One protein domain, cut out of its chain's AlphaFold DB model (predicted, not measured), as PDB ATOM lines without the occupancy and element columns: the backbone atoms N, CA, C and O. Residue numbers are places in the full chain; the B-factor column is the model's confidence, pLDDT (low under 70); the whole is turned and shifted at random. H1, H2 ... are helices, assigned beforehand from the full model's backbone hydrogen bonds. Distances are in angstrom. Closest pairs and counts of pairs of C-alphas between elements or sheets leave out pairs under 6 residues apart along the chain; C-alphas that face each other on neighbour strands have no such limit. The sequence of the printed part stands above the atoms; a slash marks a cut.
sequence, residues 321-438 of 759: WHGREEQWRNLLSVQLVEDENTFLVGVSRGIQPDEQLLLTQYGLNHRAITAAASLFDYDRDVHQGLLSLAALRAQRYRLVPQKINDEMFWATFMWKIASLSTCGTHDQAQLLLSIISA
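What this domain is: This is residues 321 to 438 of the 759 residues of an uncharacterized protein of Bodo saltans (UniProt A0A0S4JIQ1). A compact cluster of helices is built round one long helix, H8, which runs through the middle. H4 crosses H8 at a steep tilt and the short H2 packs on it; H5, H6 and H7 lie toward the end where H8 begins, while H9 folds back from its other end, with H3 beyond H9, and H1 runs from near the start of H9 to H7. The printed part has 118 residues with nine named helices, H1 to H9 in order, and no named strand; its class is all helix. The radius of gyration of the C-alphas is 13.9 A, and the spans are 38 by 33 by 24 A.

How they stand to each other: Start at H1, residues 325 to 338: with residues 333 to 338 alone it touches H7, residues 390 to 399, at a shallow tilt of 31 degrees, the same way, and the closest C-alphas, of Val 337 and Leu 392, are 5.7 A apart. Next, H2, residues 341 to 344, touches H8, residues 406 to 421, the hub with five helices touching it; the closest C-alphas are those of Phe 343 and Phe 409, 5.5 A. H3, residues 353 to 361, and H4, residues 366 to 375, only just touch, and only at the corner, with 3 pairs of C-alphas within 8 A, the closest those of Gln 356 and His 366, 6.2 A. H4 touches H8 at a steep tilt of 47 degrees, opposite ways; look at the closest C-alphas, of Ala 373 and Trp 415, 5.0 A. H5, residues 378 to 381, only just touches H8, with 3 pairs within 8 A, the closest C-alphas those of Tyr 378 and Glu 407, 7.0 A. H6, residues 384 to 388, is close to H7 but not clearly touching, its Leu 387 C-alpha 5.1 A from that of Arg 393. H8 and H9, residues 426 to 436, form a helical hairpin at 35.3 degrees, only just steep; their closest C-alphas are those of Leu 420 and Ala 429, 5.8 A. In H3, H7, H8 and H9 every O i to N i+4 pair is within hydrogen-bond range; H1 has 7 of 10, H4 3 of 6, H6 0 of 1 but 2 of 2 O i to N i+3 pairs, and H2 and H5 are too short for an i+4 pair.

Where its parts are: Find C-alpha 325 at (23.742, -5.848, -43.688), where H1 begins its 19.3 A. H3 measures 12.4 A, H4 15.0 A and H7 14.4 A. H8 runs 22.9 A from C-alpha 406 at (12.535, 13.408, -25.837). H9 covers 15.2 A and ends at C-alpha 436, (13.729, -5.752, -23.490).

The domain as a whole: The C-alphas farthest apart, of Gly 323 and Gln 402, are 39.4 A apart. The printed part has no cut and no long link. Mean pLDDT of the printed part is 93.4, and no printed residue is under 70.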
ATOM      1  N   TRP A 321      27.375  -8.872 -37.731       95.25
ATOM      2  CA  TRP A 321      26.342  -8.728 -38.758       95.25
ATOM      3  C   TRP A 321      26.906  -8.574 -40.176       95.25
ATOM      4  O   TRP A 321      26.126  -8.437 -41.117       95.25
ATOM      5  N   HIS A 322      28.227  -8.646 -40.361       95.19
ATOM      6  CA  HIS A 322      28.827  -8.631 -41.698       95.19
ATOM      7  C   HIS A 322      28.293  -9.789 -42.558       95.19
ATOM      8  O   HIS A 322      28.157 -10.923 -42.088       95.19
ATOM      9  N   GLY A 323      27.952  -9.495 -43.812       95.56
ATOM     10  CA  GLY A 323      27.255 -10.398 -44.731       95.56
ATOM     11  C   GLY A 323      25.736 -10.495 -44.519       95.56
ATOM     12  O   GLY A 323      25.077 -11.260 -45.223       95.56
ATOM     13  N   ARG A 324      25.172  -9.767 -43.544       95.69
ATOM     14  CA  ARG A 324      23.724  -9.655 -43.262       95.69
ATOM     15  C   ARG A 324      23.310  -8.198 -43.042       95.69
ATOM     16  O   ARG A 324      22.449  -7.890 -42.218       95.69
ATOM     17  N   GLU A 325      23.922  -7.295 -43.795       95.31
ATOM     18  CA  GLU A 325      23.742  -5.848 -43.688       95.31
ATOM     19  C   GLU A 325      22.278  -5.440 -43.912       95.31
ATOM     20  O   GLU A 325      21.758  -4.567 -43.221       95.31
ATOM     21  N   GLU A 326      21.590  -6.089 -44.852       94.94
ATOM     22  CA  GLU A 326      20.178  -5.822 -45.143       94.94
ATOM     23  C   GLU A 326      19.264  -6.224 -43.977       94.94
ATOM     24  O   GLU A 326      18.357  -5.474 -43.620       94.94
ATOM     25  N   GLN A 327      19.544  -7.356 -43.324       94.88
ATOM     26  CA  GLN A 327      18.783  -7.802 -42.152       94.88
ATOM     27  C   GLN A 327      18.983  -6.856 -40.967       94.88
ATOM     28  O   GLN A 327      18.018  -6.529 -40.284       94.88
ATOM     29  N   TRP A 328      20.214  -6.378 -40.754       95.44
ATOM     30  CA  TRP A 328      20.513  -5.355 -39.749       95.44
ATOM     31  C   TRP A 328      19.723  -4.068 -40.011       95.44
ATOM     32  O   TRP A 328      19.031  -3.565 -39.127       95.44
ATOM     33  N   ARG A 329      19.755  -3.565 -41.252       94.38
ATOM     34  CA  ARG A 329      18.998  -2.367 -41.639       94.38
ATOM     35  C   ARG A 329      17.495  -2.565 -41.464       94.38
ATOM     36  O   ARG A 329      16.839  -1.670 -40.939       94.38
ATOM     37  N   ASN A 330      16.945  -3.712 -41.865       94.94
ATOM     38  CA  ASN A 330      15.520  -4.015 -41.713       94.94
ATOM     39  C   ASN A 330      15.108  -4.065 -40.232       94.94
ATOM     40  O   ASN A 330      14.139  -3.417 -39.844       94.94
ATOM     41  N   LEU A 331      15.901  -4.741 -39.396       95.44
ATOM     42  CA  LEU A 331      15.683  -4.819 -37.954       95.44
ATOM     43  C   LEU A 331      15.600  -3.421 -37.323       95.44
ATOM     44  O   LEU A 331      14.677  -3.146 -36.564       95.44
ATOM     45  N   LEU A 332      16.530  -2.524 -37.669       95.00
ATOM     46  CA  LEU A 332      16.587  -1.187 -37.078       95.00
ATOM     47  C   LEU A 332      15.580  -0.193 -37.654       95.00
ATOM     48  O   LEU A 332      15.122   0.678 -36.923       95.00
ATOM     49  N   SER A 333      15.282  -0.265 -38.951       92.19
ATOM     50  CA  SER A 333      14.447   0.740 -39.629       92.19
ATOM     51  C   SER A 333      12.966   0.378 -39.692       92.19
ATOM     52  O   SER A 333      12.139   1.283 -39.797       92.19
ATOM     53  N   VAL A 334      12.641  -0.917 -39.615       93.19
ATOM     54  CA  VAL A 334      11.273  -1.440 -39.700       93.19
ATOM     55  C   VAL A 334      10.865  -1.997 -38.341       93.19
ATOM     56  O   VAL A 334      10.129  -1.341 -37.613       93.19
ATOM     57  N   GLN A 335      11.423  -3.142 -37.938       94.56
ATOM     58  CA  GLN A 335      10.931  -3.890 -36.773       94.56
ATOM     59  C   GLN A 335      11.033  -3.094 -35.469       94.56
ATOM     60  O   GLN A 335      10.069  -3.000 -34.714       94.56
ATOM     61  N   LEU A 336      12.191  -2.479 -35.221       95.44
ATOM     62  CA  LEU A 336      12.422  -1.718 -33.998       95.44
ATOM     63  C   LEU A 336      11.541  -0.462 -33.933       95.44
ATOM     64  O   LEU A 336      11.098  -0.069 -32.862       95.44
ATOM     65  N   VAL A 337      11.283   0.180 -35.071       95.62
ATOM     66  CA  VAL A 337      10.566   1.460 -35.128       95.62
ATOM     67  C   VAL A 337       9.048   1.273 -35.106       95.62
ATOM     68  O   VAL A 337       8.322   2.144 -34.626       95.62
ATOM     69  N   GLU A 338       8.544   0.161 -35.630       93.44
ATOM     70  CA  GLU A 338       7.110  -0.127 -35.654       93.44
ATOM     71  C   GLU A 338       6.557  -0.482 -34.268       93.44
ATOM     72  O   GLU A 338       5.420  -0.115 -33.960       93.44
ATOM     73  N   ASP A 339       7.361  -1.109 -33.405       93.25
ATOM     74  CA  ASP A 339       6.957  -1.437 -32.036       93.25
ATOM     75  C   ASP A 339       6.968  -0.197 -31.121       93.25
ATOM     76  O   ASP A 339       8.009   0.392 -30.831       93.25
ATOM     77  N   GLU A 340       5.797   0.194 -30.610       92.44
ATOM     78  CA  GLU A 340       5.663   1.306 -29.659       92.44
ATOM     79  C   GLU A 340       6.421   1.025 -28.346       92.44
ATOM     80  O   GLU A 340       6.998   1.939 -27.744       92.44
ATOM     81  N   ASN A 341       6.497  -0.245 -27.926       93.75
ATOM     82  CA  ASN A 341       7.196  -0.643 -26.704       93.75
ATOM     83  C   ASN A 341       8.713  -0.495 -26.821       93.75
ATOM     84  O   ASN A 341       9.401  -0.389 -25.799       93.75
ATOM     85  N   THR A 342       9.245  -0.396 -28.045       93.56
ATOM     86  CA  THR A 342      10.629   0.013 -28.277       93.56
ATOM     87  C   THR A 342      10.951   1.277 -27.503       93.56
ATOM     88  O   THR A 342      11.993   1.319 -26.867       93.56
ATOM     89  N   PHE A 343      10.055   2.262 -27.496       95.44
ATOM     90  CA  PHE A 343      10.320   3.579 -26.922       95.44
ATOM     91  C   PHE A 343       9.828   3.721 -25.480       95.44
ATOM     92  O   PHE A 343      10.387   4.507 -24.722       95.44
ATOM     93  N   LEU A 344       8.779   2.983 -25.104       92.75
ATOM     94  CA  LEU A 344       8.156   3.095 -23.781       92.75
ATOM     95  C   LEU A 344       8.875   2.266 -22.708       92.75
ATOM     96  O   LEU A 344       8.914   2.669 -21.546       92.75
ATOM     97  N   VAL A 345       9.441   1.114 -23.081       93.94
ATOM     98  CA  VAL A 345      10.122   0.213 -22.143       93.94
ATOM     99  C   VAL A 345      11.622   0.495 -22.168       93.94
ATOM    100  O   VAL A 345      12.353   0.010 -23.037       93.94
ATOM    101  N   GLY A 346      12.049   1.326 -21.215       88.62
ATOM    102  CA  GLY A 346      13.425   1.784 -21.039       88.62
ATOM    103  C   GLY A 346      14.324   0.852 -20.226       88.62
ATOM    104  O   GLY A 346      13.889  -0.142 -19.648       88.62
ATOM    105  N   VAL A 347      15.594   1.250 -20.106       86.12
ATOM    106  CA  VAL A 347      16.631   0.587 -19.283       86.12
ATOM    107  C   VAL A 347      16.188   0.417 -17.824       86.12
ATOM    108  O   VAL A 347      16.553  -0.552 -17.160       86.12
ATOM    109  N   SER A 348      15.371   1.351 -17.330       86.62
ATOM    110  CA  SER A 348      14.837   1.374 -15.964       86.62
ATOM    111  C   SER A 348      13.990   0.156 -15.608       86.62
ATOM    112  O   SER A 348      13.824  -0.133 -14.426       86.62
ATOM    113  N   ARG A 349      13.486  -0.580 -16.606       89.81
ATOM    114  CA  ARG A 349      12.727  -1.816 -16.406       89.81
ATOM    115  C   ARG A 349      13.532  -2.877 -15.638       89.81
ATOM    116  O   ARG A 349      12.960  -3.640 -14.862       89.81
ATOM    117  N   GLY A 350      14.849  -2.915 -15.853       88.81
ATOM    118  CA  GLY A 350      15.697  -4.017 -15.407       88.81
ATOM    119  C   GLY A 350      15.418  -5.322 -16.165       88.81
ATOM    120  O   GLY A 350      14.409  -5.464 -16.854       88.81
ATOM    121  N   ILE A 351      16.345  -6.272 -16.051       92.50
ATOM    122  CA  ILE A 351      16.214  -7.632 -16.591       92.50
ATOM    123  C   ILE A 351      16.003  -8.558 -15.396       92.50
ATOM    124  O   ILE A 351      16.793  -8.515 -14.448       92.50
ATOM    125  N   GLN A 352      14.940  -9.360 -15.415       94.25
ATOM    126  CA  GLN A 352      14.649 -10.289 -14.326       94.25
ATOM    127  C   GLN A 352      15.632 -11.480 -14.315       94.25
ATOM    128  O   GLN A 352      16.278 -11.764 -15.328       94.25
ATOM    129  N   PRO A 353      15.814 -12.185 -13.179       94.38
ATOM    130  CA  PRO A 353      16.786 -13.280 -13.081       94.38
ATOM    131  C   PRO A 353      16.541 -14.444 -14.058       94.38
ATOM    132  O   PRO A 353      17.490 -15.046 -14.556       94.38
ATOM    133  N   ASP A 354      15.283 -14.760 -14.343       94.88
ATOM    134  CA  ASP A 354      14.855 -15.749 -15.336       94.88
ATOM    135  C   ASP A 354      15.157 -15.287 -16.770       94.88
ATOM    136  O   ASP A 354      15.736 -16.034 -17.559       94.88
ATOM    137  N   GLU A 355      14.884 -14.021 -17.082       95.31
ATOM    138  CA  GLU A 355      15.258 -13.398 -18.356       95.31
ATOM    139  C   GLU A 355      16.781 -13.384 -18.540       95.31
ATOM    140  O   GLU A 355      17.295 -13.639 -19.630       95.31
ATOM    141  N   GLN A 356      17.533 -13.157 -17.462       96.25
ATOM    142  CA  GLN A 356      18.989 -13.231 -17.464       96.25
ATOM    143  C   GLN A 356      19.489 -14.652 -17.767       96.25
ATOM    144  O   GLN A 356      20.467 -14.807 -18.511       96.25
ATOM    145  N   LEU A 357      18.848 -15.689 -17.215       94.56
ATOM    146  CA  LEU A 357      19.162 -17.085 -17.538       94.56
ATOM    147  C   LEU A 357      18.892 -17.374 -19.019       94.56
ATOM    148  O   LEU A 357      19.747 -17.961 -19.684       94.56
ATOM    149  N   LEU A 358      17.766 -16.890 -19.546       95.81
ATOM    150  CA  LEU A 358      17.385 -17.055 -20.947       95.81
ATOM    151  C   LEU A 358      18.377 -16.364 -21.895       95.81
ATOM    152  O   LEU A 358      18.867 -16.981 -22.840       95.81
ATOM    153  N   LEU A 359      18.771 -15.121 -21.600       96.25
ATOM    154  CA  LEU A 359      19.819 -14.414 -22.346       96.25
ATOM    155  C   LEU A 359      21.139 -15.196 -22.327       96.25
ATOM    156  O   LEU A 359      21.771 -15.378 -23.370       96.25
ATOM    157  N   THR A 360      21.528 -15.718 -21.161       96.81
ATOM    158  CA  THR A 360      22.769 -16.491 -21.004       96.81
ATOM    159  C   THR A 360      22.729 -17.794 -21.809       96.81
ATOM    160  O   THR A 360      23.724 -18.145 -22.444       96.81
ATOM    161  N   GLN A 361      21.584 -18.484 -21.849       96.31
ATOM    162  CA  GLN A 361      21.386 -19.706 -22.635       96.31
ATOM    163  C   GLN A 361      21.585 -19.467 -24.138       96.31
ATOM    164  O   GLN A 361      22.133 -20.320 -24.833       96.31
ATOM    165  N   TYR A 362      21.205 -18.286 -24.624       96.50
ATOM    166  CA  TYR A 362      21.414 -17.868 -26.011       96.50
ATOM    167  C   TYR A 362      22.773 -17.193 -26.248       96.50
ATOM    168  O   TYR A 362      23.024 -16.681 -27.338       96.50
ATOM    169  N   GLY A 363      23.678 -17.209 -25.264       96.81
ATOM    170  CA  GLY A 363      25.027 -16.647 -25.380       96.81
ATOM    171  C   GLY A 363      25.083 -15.117 -25.327       96.81
ATOM    172  O   GLY A 363      26.085 -14.527 -25.736       96.81
ATOM    173  N   LEU A 364      24.027 -14.465 -24.838       97.38
ATOM    174  CA  LEU A 364      23.965 -13.021 -24.643       97.38
ATOM    175  C   LEU A 364      24.383 -12.660 -23.216       97.38
ATOM    176  O   LEU A 364      23.933 -13.245 -22.231       97.38
ATOM    177  N   ASN A 365      25.265 -11.670 -23.093       95.62
ATOM    178  CA  ASN A 365      25.757 -11.219 -21.798       95.62
ATOM    179  C   ASN A 365      24.886 -10.071 -21.275       95.62
ATOM    180  O   ASN A 365      25.001  -8.944 -21.760       95.62
ATOM    181  N   HIS A 366      24.069 -10.334 -20.249       94.75
ATOM    182  CA  HIS A 366      23.202  -9.308 -19.657       94.75
ATOM    183  C   HIS A 366      23.984  -8.062 -19.204       94.75
ATOM    184  O   HIS A 366      23.505  -6.952 -19.395       94.75
ATOM    185  N   ARG A 367      25.212  -8.212 -18.673       94.50
ATOM    186  CA  ARG A 367      26.016  -7.061 -18.224       94.50
ATOM    187  C   ARG A 367      26.385  -6.154 -19.387       94.50
ATOM    188  O   ARG A 367      26.412  -4.944 -19.212       94.50
ATOM    189  N   ALA A 368      26.663  -6.731 -20.556       94.69
ATOM    190  CA  ALA A 368      26.953  -5.958 -21.759       94.69
ATOM    191  C   ALA A 368      25.705  -5.201 -22.240       94.69
ATOM    192  O   ALA A 368      25.810  -4.032 -22.595       94.69
ATOM    193  N   ILE A 369      24.528  -5.833 -22.174       94.31
ATOM    194  CA  ILE A 369      23.239  -5.212 -22.519       94.31
ATOM    195  C   ILE A 369      22.915  -4.053 -21.566       94.31
ATOM    196  O   ILE A 369      22.545  -2.969 -22.010       94.31
ATOM    197  N   THR A 370      23.095  -4.232 -20.255       92.62
ATOM    198  CA  THR A 370      22.872  -3.158 -19.276       92.62
ATOM    199  C   THR A 370      23.903  -2.036 -19.425       92.62
ATOM    200  O   THR A 370      23.541  -0.863 -19.383       92.62
ATOM    201  N   ALA A 371      25.177  -2.370 -19.658       93.44
ATOM    202  CA  ALA A 371      26.235  -1.383 -19.882       93.44
ATOM    203  C   ALA A 371      26.068  -0.611 -21.203       93.44
ATOM    204  O   ALA A 371      26.552   0.509 -21.319       93.44
ATOM    205  N   ALA A 372      25.353  -1.157 -22.190       92.06
ATOM    206  CA  ALA A 372      25.085  -0.454 -23.441       92.06
ATOM    207  C   ALA A 372      24.317   0.863 -23.226       92.06
ATOM    208  O   ALA A 372      24.480   1.800 -24.003       92.06
ATOM    209  N   ALA A 373      23.534   0.973 -22.147       87.94
ATOM    210  CA  ALA A 373      22.821   2.198 -21.796       87.94
ATOM    211  C   ALA A 373      23.767   3.372 -21.506       87.94
ATOM    212  O   ALA A 373      23.458   4.507 -21.850       87.94
ATOM    213  N   SER A 374      24.941   3.106 -20.920       90.75
ATOM    214  CA  SER A 374      25.917   4.157 -20.603       90.75
ATOM    215  C   SER A 374      26.719   4.631 -21.816       90.75
ATOM    216  O   SER A 374      27.527   5.544 -21.687       90.75
ATOM    217  N   LEU A 375      26.556   3.988 -22.977       89.38
ATOM    218  CA  LEU A 375      27.209   4.418 -24.213       89.38
ATOM    219  C   LEU A 375      26.485   5.595 -24.869       89.38
ATOM    220  O   LEU A 375      27.116   6.296 -25.656       89.38
ATOM    221  N   PHE A 376      25.199   5.790 -24.566       90.75
ATOM    222  CA  PHE A 376      24.383   6.839 -25.162       90.75
ATOM    223  C   PHE A 376      24.797   8.226 -24.664       90.75
ATOM    224  O   PHE A 376      24.879   8.470 -23.462       90.75
ATOM    225  N   ASP A 377      25.014   9.133 -25.610       91.25
ATOM    226  CA  ASP A 377      25.250  10.552 -25.373       91.25
ATOM    227  C   ASP A 377      24.286  11.349 -26.259       91.25
ATOM    228  O   ASP A 377      24.334  11.257 -27.488       91.25
ATOM    229  N   TYR A 378      23.394  12.119 -25.634       88.62
ATOM    230  CA  TYR A 378      22.323  12.827 -26.332       88.62
ATOM    231  C   TYR A 378      22.855  13.821 -27.378       88.62
ATOM    232  O   TYR A 378      22.386  13.825 -28.516       88.62
ATOM    233  N   ASP A 379      23.870  14.619 -27.038       88.75
ATOM    234  CA  ASP A 379      24.412  15.664 -27.920       88.75
ATOM    235  C   ASP A 379      25.244  15.077 -29.073       88.75
ATOM    236  O   ASP A 379      25.341  15.638 -30.181       88.75
ATOM    237  N   ARG A 380      25.870  13.926 -28.816       89.00
ATOM    238  CA  ARG A 380      26.668  13.207 -29.809       89.00
ATOM    239  C   ARG A 380      25.789  12.420 -30.778       89.00
ATOM    240  O   ARG A 380      25.967  12.552 -31.995       89.00
ATOM    241  N   ASP A 381      24.860  11.631 -30.247       89.69
ATOM    242  CA  ASP A 381      24.172  10.569 -30.983       89.69
ATOM    243  C   ASP A 381      22.850  11.039 -31.603       89.69
ATOM    244  O   ASP A 381      22.443  10.513 -32.639       89.69
ATOM    245  N   VAL A 382      22.186  12.054 -31.037       92.25
ATOM    246  CA  VAL A 382      20.930  12.581 -31.590       92.25
ATOM    247  C   VAL A 382      21.223  13.670 -32.620       92.25
ATOM    248  O   VAL A 382      21.696  14.760 -32.307       92.25
ATOM    249  N   HIS A 383      20.911  13.400 -33.889       91.38
ATOM    250  CA  HIS A 383      21.053  14.374 -34.972       91.38
ATOM    251  C   HIS A 383      19.904  14.285 -35.983       91.38
ATOM    252  O   HIS A 383      19.187  13.287 -36.070       91.38
ATOM    253  N   GLN A 384      19.741  15.332 -36.799       86.56
ATOM    254  CA  GLN A 384      18.620  15.465 -37.742       86.56
ATOM    255  C   GLN A 384      18.507  14.294 -38.737       86.56
ATOM    256  O   GLN A 384      17.412  13.986 -39.204       86.56
ATOM    257  N   GLY A 385      19.621  13.621 -39.033       89.69
ATOM    258  CA  GLY A 385      19.656  12.469 -39.932       89.69
ATOM    259  C   GLY A 385      18.824  11.283 -39.437       89.69
ATOM    260  O   GLY A 385      18.247  10.580 -40.263       89.69
ATOM    261  N   LEU A 386      18.663  11.104 -38.122       90.94
ATOM    262  CA  LEU A 386      17.816  10.043 -37.560       90.94
ATOM    263  C   LEU A 386      16.355  10.193 -37.995       90.94
ATOM    264  O   LEU A 386      15.660   9.217 -38.258       90.94
ATOM    265  N   LEU A 387      15.901  11.436 -38.156       91.69
ATOM    266  CA  LEU A 387      14.545  11.742 -38.595       91.69
ATOM    267  C   LEU A 387      14.345  11.554 -40.103       91.69
ATOM    268  O   LEU A 387      13.247  11.824 -40.588       91.69
ATOM    269  N   SER A 388      15.355  11.108 -40.859       92.88
ATOM    270  CA  SER A 388      15.181  10.717 -42.264       92.88
ATOM    271  C   SER A 388      14.228   9.524 -42.408       92.88
ATOM    272  O   SER A 388      13.445   9.495 -43.357       92.88
ATOM    273  N   LEU A 389      14.198   8.617 -41.422       93.62
ATOM    274  CA  LEU A 389      13.220   7.534 -41.344       93.62
ATOM    275  C   LEU A 389      11.837   8.079 -40.968       93.62
ATOM    276  O   LEU A 389      11.618   8.577 -39.859       93.62
ATOM    277  N   ALA A 390      10.885   7.961 -41.896       92.31
ATOM    278  CA  ALA A 390       9.525   8.471 -41.724       92.31
ATOM    279  C   ALA A 390       8.803   7.828 -40.528       92.31
ATOM    280  O   ALA A 390       8.157   8.540 -39.760       92.31
ATOM    281  N   ALA A 391       8.967   6.516 -40.332       93.44
ATOM    282  CA  ALA A 391       8.361   5.791 -39.218       93.44
ATOM    283  C   ALA A 391       8.899   6.279 -37.858       93.44
ATOM    284  O   ALA A 391       8.121   6.561 -36.949       93.44
ATOM    285  N   LEU A 392      10.213   6.503 -37.743       95.38
ATOM    286  CA  LEU A 392      10.844   6.955 -36.495       95.38
ATOM    287  C   LEU A 392      10.426   8.385 -36.156       95.38
ATOM    288  O   LEU A 392      10.100   8.706 -35.014       95.38
ATOM    289  N   ARG A 393      10.354   9.237 -37.184       95.62
ATOM    290  CA  ARG A 393       9.810  10.588 -37.071       95.62
ATOM    291  C   ARG A 393       8.353  10.569 -36.591       95.62
ATOM    292  O   ARG A 393       8.002  11.351 -35.710       95.62
ATOM    293  N   ALA A 394       7.521   9.687 -37.147       93.56
ATOM    294  CA  ALA A 394       6.121   9.546 -36.756       93.56
ATOM    295  C   ALA A 394       5.973   9.081 -35.296       93.56
ATOM    296  O   ALA A 394       5.204   9.688 -34.549       93.56
ATOM    297  N   GLN A 395       6.757   8.086 -34.865       95.25
ATOM    298  CA  GLN A 395       6.758   7.620 -33.473       95.25
ATOM    299  C   GLN A 395       7.174   8.722 -32.503       95.25
ATOM    300  O   GLN A 395       6.491   8.953 -31.507       95.25
ATOM    301  N   ARG A 396       8.230   9.479 -32.821       95.12
ATOM    302  CA  ARG A 396       8.653  10.613 -31.992       95.12
ATOM    303  C   ARG A 396       7.536  11.642 -31.829       95.12
ATOM    304  O   ARG A 396       7.245  12.056 -30.710       95.12
ATOM    305  N   TYR A 397       6.887  12.038 -32.927       93.38
ATOM    306  CA  TYR A 397       5.781  13.001 -32.874       93.38
ATOM    307  C   TYR A 397       4.568  12.488 -32.096       93.38
ATOM    308  O   TYR A 397       3.853  13.291 -31.500       93.38
ATOM    309  N   ARG A 398       4.338  11.175 -32.087       92.25
ATOM    310  CA  ARG A 398       3.257  10.548 -31.325       92.25
ATOM    311  C   ARG A 398       3.583  10.458 -29.833       92.25
ATOM    312  O   ARG A 398       2.737  10.797 -29.013       92.25
ATOM    313  N   LEU A 399       4.782   9.996 -29.480       91.62
ATOM    314  CA  LEU A 399       5.120   9.589 -28.112       91.62
ATOM    315  C   LEU A 399       5.717  10.710 -27.265       91.62
ATOM    316  O   LEU A 399       5.365  10.816 -26.091       91.62
ATOM    317  N   VAL A 400       6.571  11.563 -27.837       92.31
ATOM    318  CA  VAL A 400       7.286  12.591 -27.062       92.31
ATOM    319  C   VAL A 400       6.351  13.656 -26.470       92.31
ATOM    320  O   VAL A 400       6.516  14.035 -25.316       92.31
ATOM    321  N   PRO A 401       5.317  14.131 -27.188       76.56
ATOM    322  CA  PRO A 401       4.380  15.082 -26.593       76.56
ATOM    323  C   PRO A 401       3.427  14.457 -25.566       76.56
ATOM    324  O   PRO A 401       2.841  15.186 -24.776       76.56
ATOM    325  N   GLN A 402       3.210  13.135 -25.608       75.56
ATOM    326  CA  GLN A 402       2.079  12.496 -24.921       75.56
ATOM    327  C   GLN A 402       2.467  11.565 -23.771       75.56
ATOM    328  O   GLN A 402       1.690  11.433 -22.829       75.56
ATOM    329  N   LYS A 403       3.602  10.864 -23.867       79.44
ATOM    330  CA  LYS A 403       3.894   9.705 -23.007       79.44
ATOM    331  C   LYS A 403       5.289   9.707 -22.389       79.44
ATOM    332  O   LYS A 403       5.433   9.228 -21.271       79.44
ATOM    333  N   ILE A 404       6.306  10.206 -23.092       91.19
ATOM    334  CA  ILE A 404       7.714  10.129 -22.661       91.19
ATOM    335  C   ILE A 404       8.470  11.402 -23.038       91.19
ATOM    336  O   ILE A 404       8.105  12.064 -23.998       91.19
ATOM    337  N   ASN A 405       9.521  11.768 -22.305       93.00
ATOM    338  CA  ASN A 405      10.348  12.916 -22.689       93.00
ATOM    339  C   ASN A 405      11.243  12.573 -23.909       93.00
ATOM    340  O   ASN A 405      11.460  11.402 -24.233       93.00
ATOM    341  N   ASP A 406      11.750  13.598 -24.604       93.75
ATOM    342  CA  ASP A 406      12.535  13.408 -25.837       93.75
ATOM    343  C   ASP A 406      13.865  12.682 -25.570       93.75
ATOM    344  O   ASP A 406      14.275  11.815 -26.337       93.75
ATOM    345  N   GLU A 407      14.515  12.985 -24.447       93.25
ATOM    346  CA  GLU A 407      15.775  12.353 -24.046       93.25
ATOM    347  C   GLU A 407      15.617  10.853 -23.789       93.25
ATOM    348  O   GLU A 407      16.384  10.064 -24.329       93.25
ATOM    349  N   MET A 408      14.584  10.431 -23.058       93.31
ATOM    350  CA  MET A 408      14.285   9.021 -22.799       93.31
ATOM    351  C   MET A 408      13.831   8.291 -24.058       93.31
ATOM    352  O   MET A 408      14.159   7.114 -24.209       93.31
ATOM    353  N   PHE A 409      13.111   8.965 -24.965       95.81
ATOM    354  CA  PHE A 409      12.768   8.408 -26.275       95.81
ATOM    355  C   PHE A 409      14.039   7.996 -27.025       95.81
ATOM    356  O   PHE A 409      14.169   6.845 -27.449       95.81
ATOM    357  N   TRP A 410      15.004   8.913 -27.131       95.94
ATOM    358  CA  TRP A 410      16.259   8.651 -27.828       95.94
ATOM    359  C   TRP A 410      17.177   7.699 -27.066       95.94
ATOM    360  O   TRP A 410      17.730   6.789 -27.681       95.94
ATOM    361  N   ALA A 411      17.286   7.844 -25.745       94.50
ATOM    362  CA  ALA A 411      18.094   6.971 -24.901       94.50
ATOM    363  C   ALA A 411      17.629   5.518 -25.002       94.50
ATOM    364  O   ALA A 411      18.445   4.615 -25.176       94.50
ATOM    365  N   THR A 412      16.314   5.284 -24.956       95.38
ATOM    366  CA  THR A 412      15.754   3.933 -25.055       95.38
ATOM    367  C   THR A 412      15.980   3.344 -26.445       95.38
ATOM    368  O   THR A 412      16.427   2.203 -26.563       95.38
ATOM    369  N   PHE A 413      15.733   4.123 -27.500       96.31
ATOM    370  CA  PHE A 413      15.961   3.680 -28.873       96.31
ATOM    371  C   PHE A 413      17.437   3.325 -29.125       96.31
ATOM    372  O   PHE A 413      17.741   2.230 -29.601       96.31
ATOM    373  N   MET A 414      18.365   4.206 -28.738       96.12
ATOM    374  CA  MET A 414      19.805   3.988 -28.916       96.12
ATOM    375  C   MET A 414      20.339   2.851 -28.049       96.12
ATOM    376  O   MET A 414      21.159   2.060 -28.515       96.12
ATOM    377  N   TRP A 415      19.835   2.703 -26.824       95.44
ATOM    378  CA  TRP A 415      20.160   1.559 -25.978       95.44
ATOM    379  C   TRP A 415      19.766   0.232 -26.637       95.44
ATOM    380  O   TRP A 415      20.559  -0.713 -26.625       95.44
ATOM    381  N   LYS A 416      18.580   0.152 -27.255       96.50
ATOM    382  CA  LYS A 416      18.141  -1.059 -27.965       96.50
ATOM    383  C   LYS A 416      19.019  -1.343 -29.181       96.50
ATOM    384  O   LYS A 416      19.438  -2.484 -29.349       96.50
ATOM    385  N   ILE A 417      19.400  -0.324 -29.956       96.25
ATOM    386  CA  ILE A 417      20.364  -0.477 -31.064       96.25
ATOM    387  C   ILE A 417      21.709  -1.016 -30.558       96.25
ATOM    388  O   ILE A 417      22.235  -1.995 -31.091       96.25
ATOM    389  N   ALA A 418      22.259  -0.412 -29.503       95.50
ATOM    390  CA  ALA A 418      23.527  -0.834 -28.922       95.50
ATOM    391  C   ALA A 418      23.444  -2.266 -28.368       95.50
ATOM    392  O   ALA A 418      24.355  -3.065 -28.574       95.50
ATOM    393  N   SER A 419      22.322  -2.637 -27.753       96.12
ATOM    394  CA  SER A 419      22.077  -3.996 -27.263       96.12
ATOM    395  C   SER A 419      21.990  -5.004 -28.415       96.12
ATOM    396  O   SER A 419      22.643  -6.047 -28.366       96.12
ATOM    397  N   LEU A 420      21.281  -4.668 -29.497       96.81
ATOM    398  CA  LEU A 420      21.179  -5.484 -30.711       96.81
ATOM    399  C   LEU A 420      22.532  -5.707 -31.399       96.81
ATOM    400  O   LEU A 420      22.755  -6.769 -31.981       96.81
ATOM    401  N   SER A 421      23.464  -4.757 -31.289       95.75
ATOM    402  CA  SER A 421      24.819  -4.912 -31.838       95.75
ATOM    403  C   SER A 421      25.609  -6.054 -31.181       95.75
ATOM    404  O   SER A 421      26.537  -6.602 -31.783       95.75
ATOM    405  N   THR A 422      25.222  -6.459 -29.964       95.31
ATOM    406  CA  THR A 422      25.832  -7.597 -29.264       95.31
ATOM    407  C   THR A 422      25.351  -8.945 -29.807       95.31
ATOM    408  O   THR A 422      26.055  -9.951 -29.659       95.31
ATOM    409  N   CYS A 423      24.199  -8.979 -30.483       96.69
ATOM    410  CA  CYS A 423      23.650 -10.190 -31.082       96.69
ATOM    411  C   CYS A 423      24.467 -10.604 -32.308       96.69
ATOM    412  O   CYS A 423      24.878  -9.777 -33.118       96.69
ATOM    413  N   GLY A 424      24.709 -11.905 -32.443       93.62
ATOM    414  CA  GLY A 424      25.351 -12.511 -33.606       93.62
ATOM    415  C   GLY A 424      24.391 -13.260 -34.523       93.62
ATOM    416  O   GLY A 424      24.810 -13.712 -35.584       93.62
ATOM    417  N   THR A 425      23.119 -13.411 -34.166       93.94
ATOM    418  CA  THR A 425      22.098 -14.028 -35.023       93.94
ATOM    419  C   THR A 425      20.784 -13.258 -34.964       93.94
ATOM    420  O   THR A 425      20.538 -12.501 -34.023       93.94
ATOM    421  N   HIS A 426      19.932 -13.455 -35.975       93.12
ATOM    422  CA  HIS A 426      18.588 -12.878 -35.987       93.12
ATOM    423  C   HIS A 426      17.740 -13.413 -34.824       93.12
ATOM    424  O   HIS A 426      17.084 -12.631 -34.149       93.12
ATOM    425  N   ASP A 427      17.848 -14.705 -34.505       93.62
ATOM    426  CA  ASP A 427      17.125 -15.316 -33.382       93.62
ATOM    427  C   ASP A 427      17.529 -14.708 -32.032       93.62
ATOM    428  O   ASP A 427      16.678 -14.421 -31.194       93.62
ATOM    429  N   GLN A 428      18.826 -14.433 -31.837       96.56
ATOM    430  CA  GLN A 428      19.309 -13.710 -30.657       96.56
ATOM    431  C   GLN A 428      18.742 -12.288 -30.592       96.56
ATOM    432  O   GLN A 428      18.405 -11.821 -29.509       96.56
ATOM    433  N   ALA A 429      18.632 -11.597 -31.730       96.88
ATOM    434  CA  ALA A 429      18.025 -10.270 -31.791       96.88
ATOM    435  C   ALA A 429      16.528 -10.299 -31.453       96.88
ATOM    436  O   ALA A 429      16.087  -9.475 -30.658       96.88
ATOM    437  N   GLN A 430      15.770 -11.263 -31.984       95.94
ATOM    438  CA  GLN A 430      14.344 -11.415 -31.680       95.94
ATOM    439  C   GLN A 430      14.102 -11.740 -30.208       95.94
ATOM    440  O   GLN A 430      13.266 -11.109 -29.567       95.94
ATOM    441  N   LEU A 431      14.873 -12.678 -29.652       96.31
ATOM    442  CA  LEU A 431      14.810 -13.005 -28.230       96.31
ATOM    443  C   LEU A 431      15.156 -11.797 -27.358       96.31
ATOM    444  O   LEU A 431      14.508 -11.534 -26.351       96.31
ATOM    445  N   LEU A 432      16.199 -11.057 -27.732       96.94
ATOM    446  CA  LEU A 432      16.592  -9.878 -26.983       96.94
ATOM    447  C   LEU A 432      15.478  -8.826 -27.002       96.94
ATOM    448  O   LEU A 432      15.144  -8.303 -25.943       96.94
ATOM    449  N   LEU A 433      14.887  -8.546 -28.169       96.19
ATOM    450  CA  LEU A 433      13.783  -7.594 -28.306       96.19
ATOM    451  C   LEU A 433      12.533  -8.037 -27.552       96.19
ATOM    452  O   LEU A 433      11.917  -7.204 -26.894       96.19
ATOM    453  N   SER A 434      12.187  -9.326 -27.575       95.25
ATOM    454  CA  SER A 434      11.033  -9.823 -26.822       95.25
ATOM    455  C   SER A 434      11.205  -9.626 -25.315       95.25
ATOM    456  O   SER A 434      10.241  -9.284 -24.637       95.25
ATOM    457  N   ILE A 435      12.433  -9.749 -24.803       95.75
ATOM    458  CA  ILE A 435      12.756  -9.489 -23.397       95.75
ATOM    459  C   ILE A 435      12.748  -7.983 -23.111       95.75
ATOM    460  O   ILE A 435      12.007  -7.529 -22.247       95.75
ATOM    461  N   ILE A 436      13.526  -7.174 -23.839       95.31
ATOM    462  CA  ILE A 436      13.729  -5.752 -23.490       95.31
ATOM    463  C   ILE A 436      12.591  -4.820 -23.934       95.31
ATOM    464  O   ILE A 436      12.544  -3.669 -23.501       95.31
ATOM    465  N   SER A 437      11.679  -5.283 -24.791       94.75
ATOM    466  CA  SER A 437      10.446  -4.564 -25.145       94.75
ATOM    467  C   SER A 437       9.207  -5.106 -24.429       94.75
ATOM    468  O   SER A 437       8.151  -4.487 -24.529       94.75
ATOM    469  N   ALA A 438       9.292  -6.207 -23.674       92.00
ATOM    470  CA  ALA A 438       8.137  -6.677 -22.915       92.00
ATOM    471  C   ALA A 438       7.763  -5.684 -21.789       92.00
ATOM    472  O   ALA A 438       8.648  -5.184 -21.082       92.00
TER     473      ALA A 438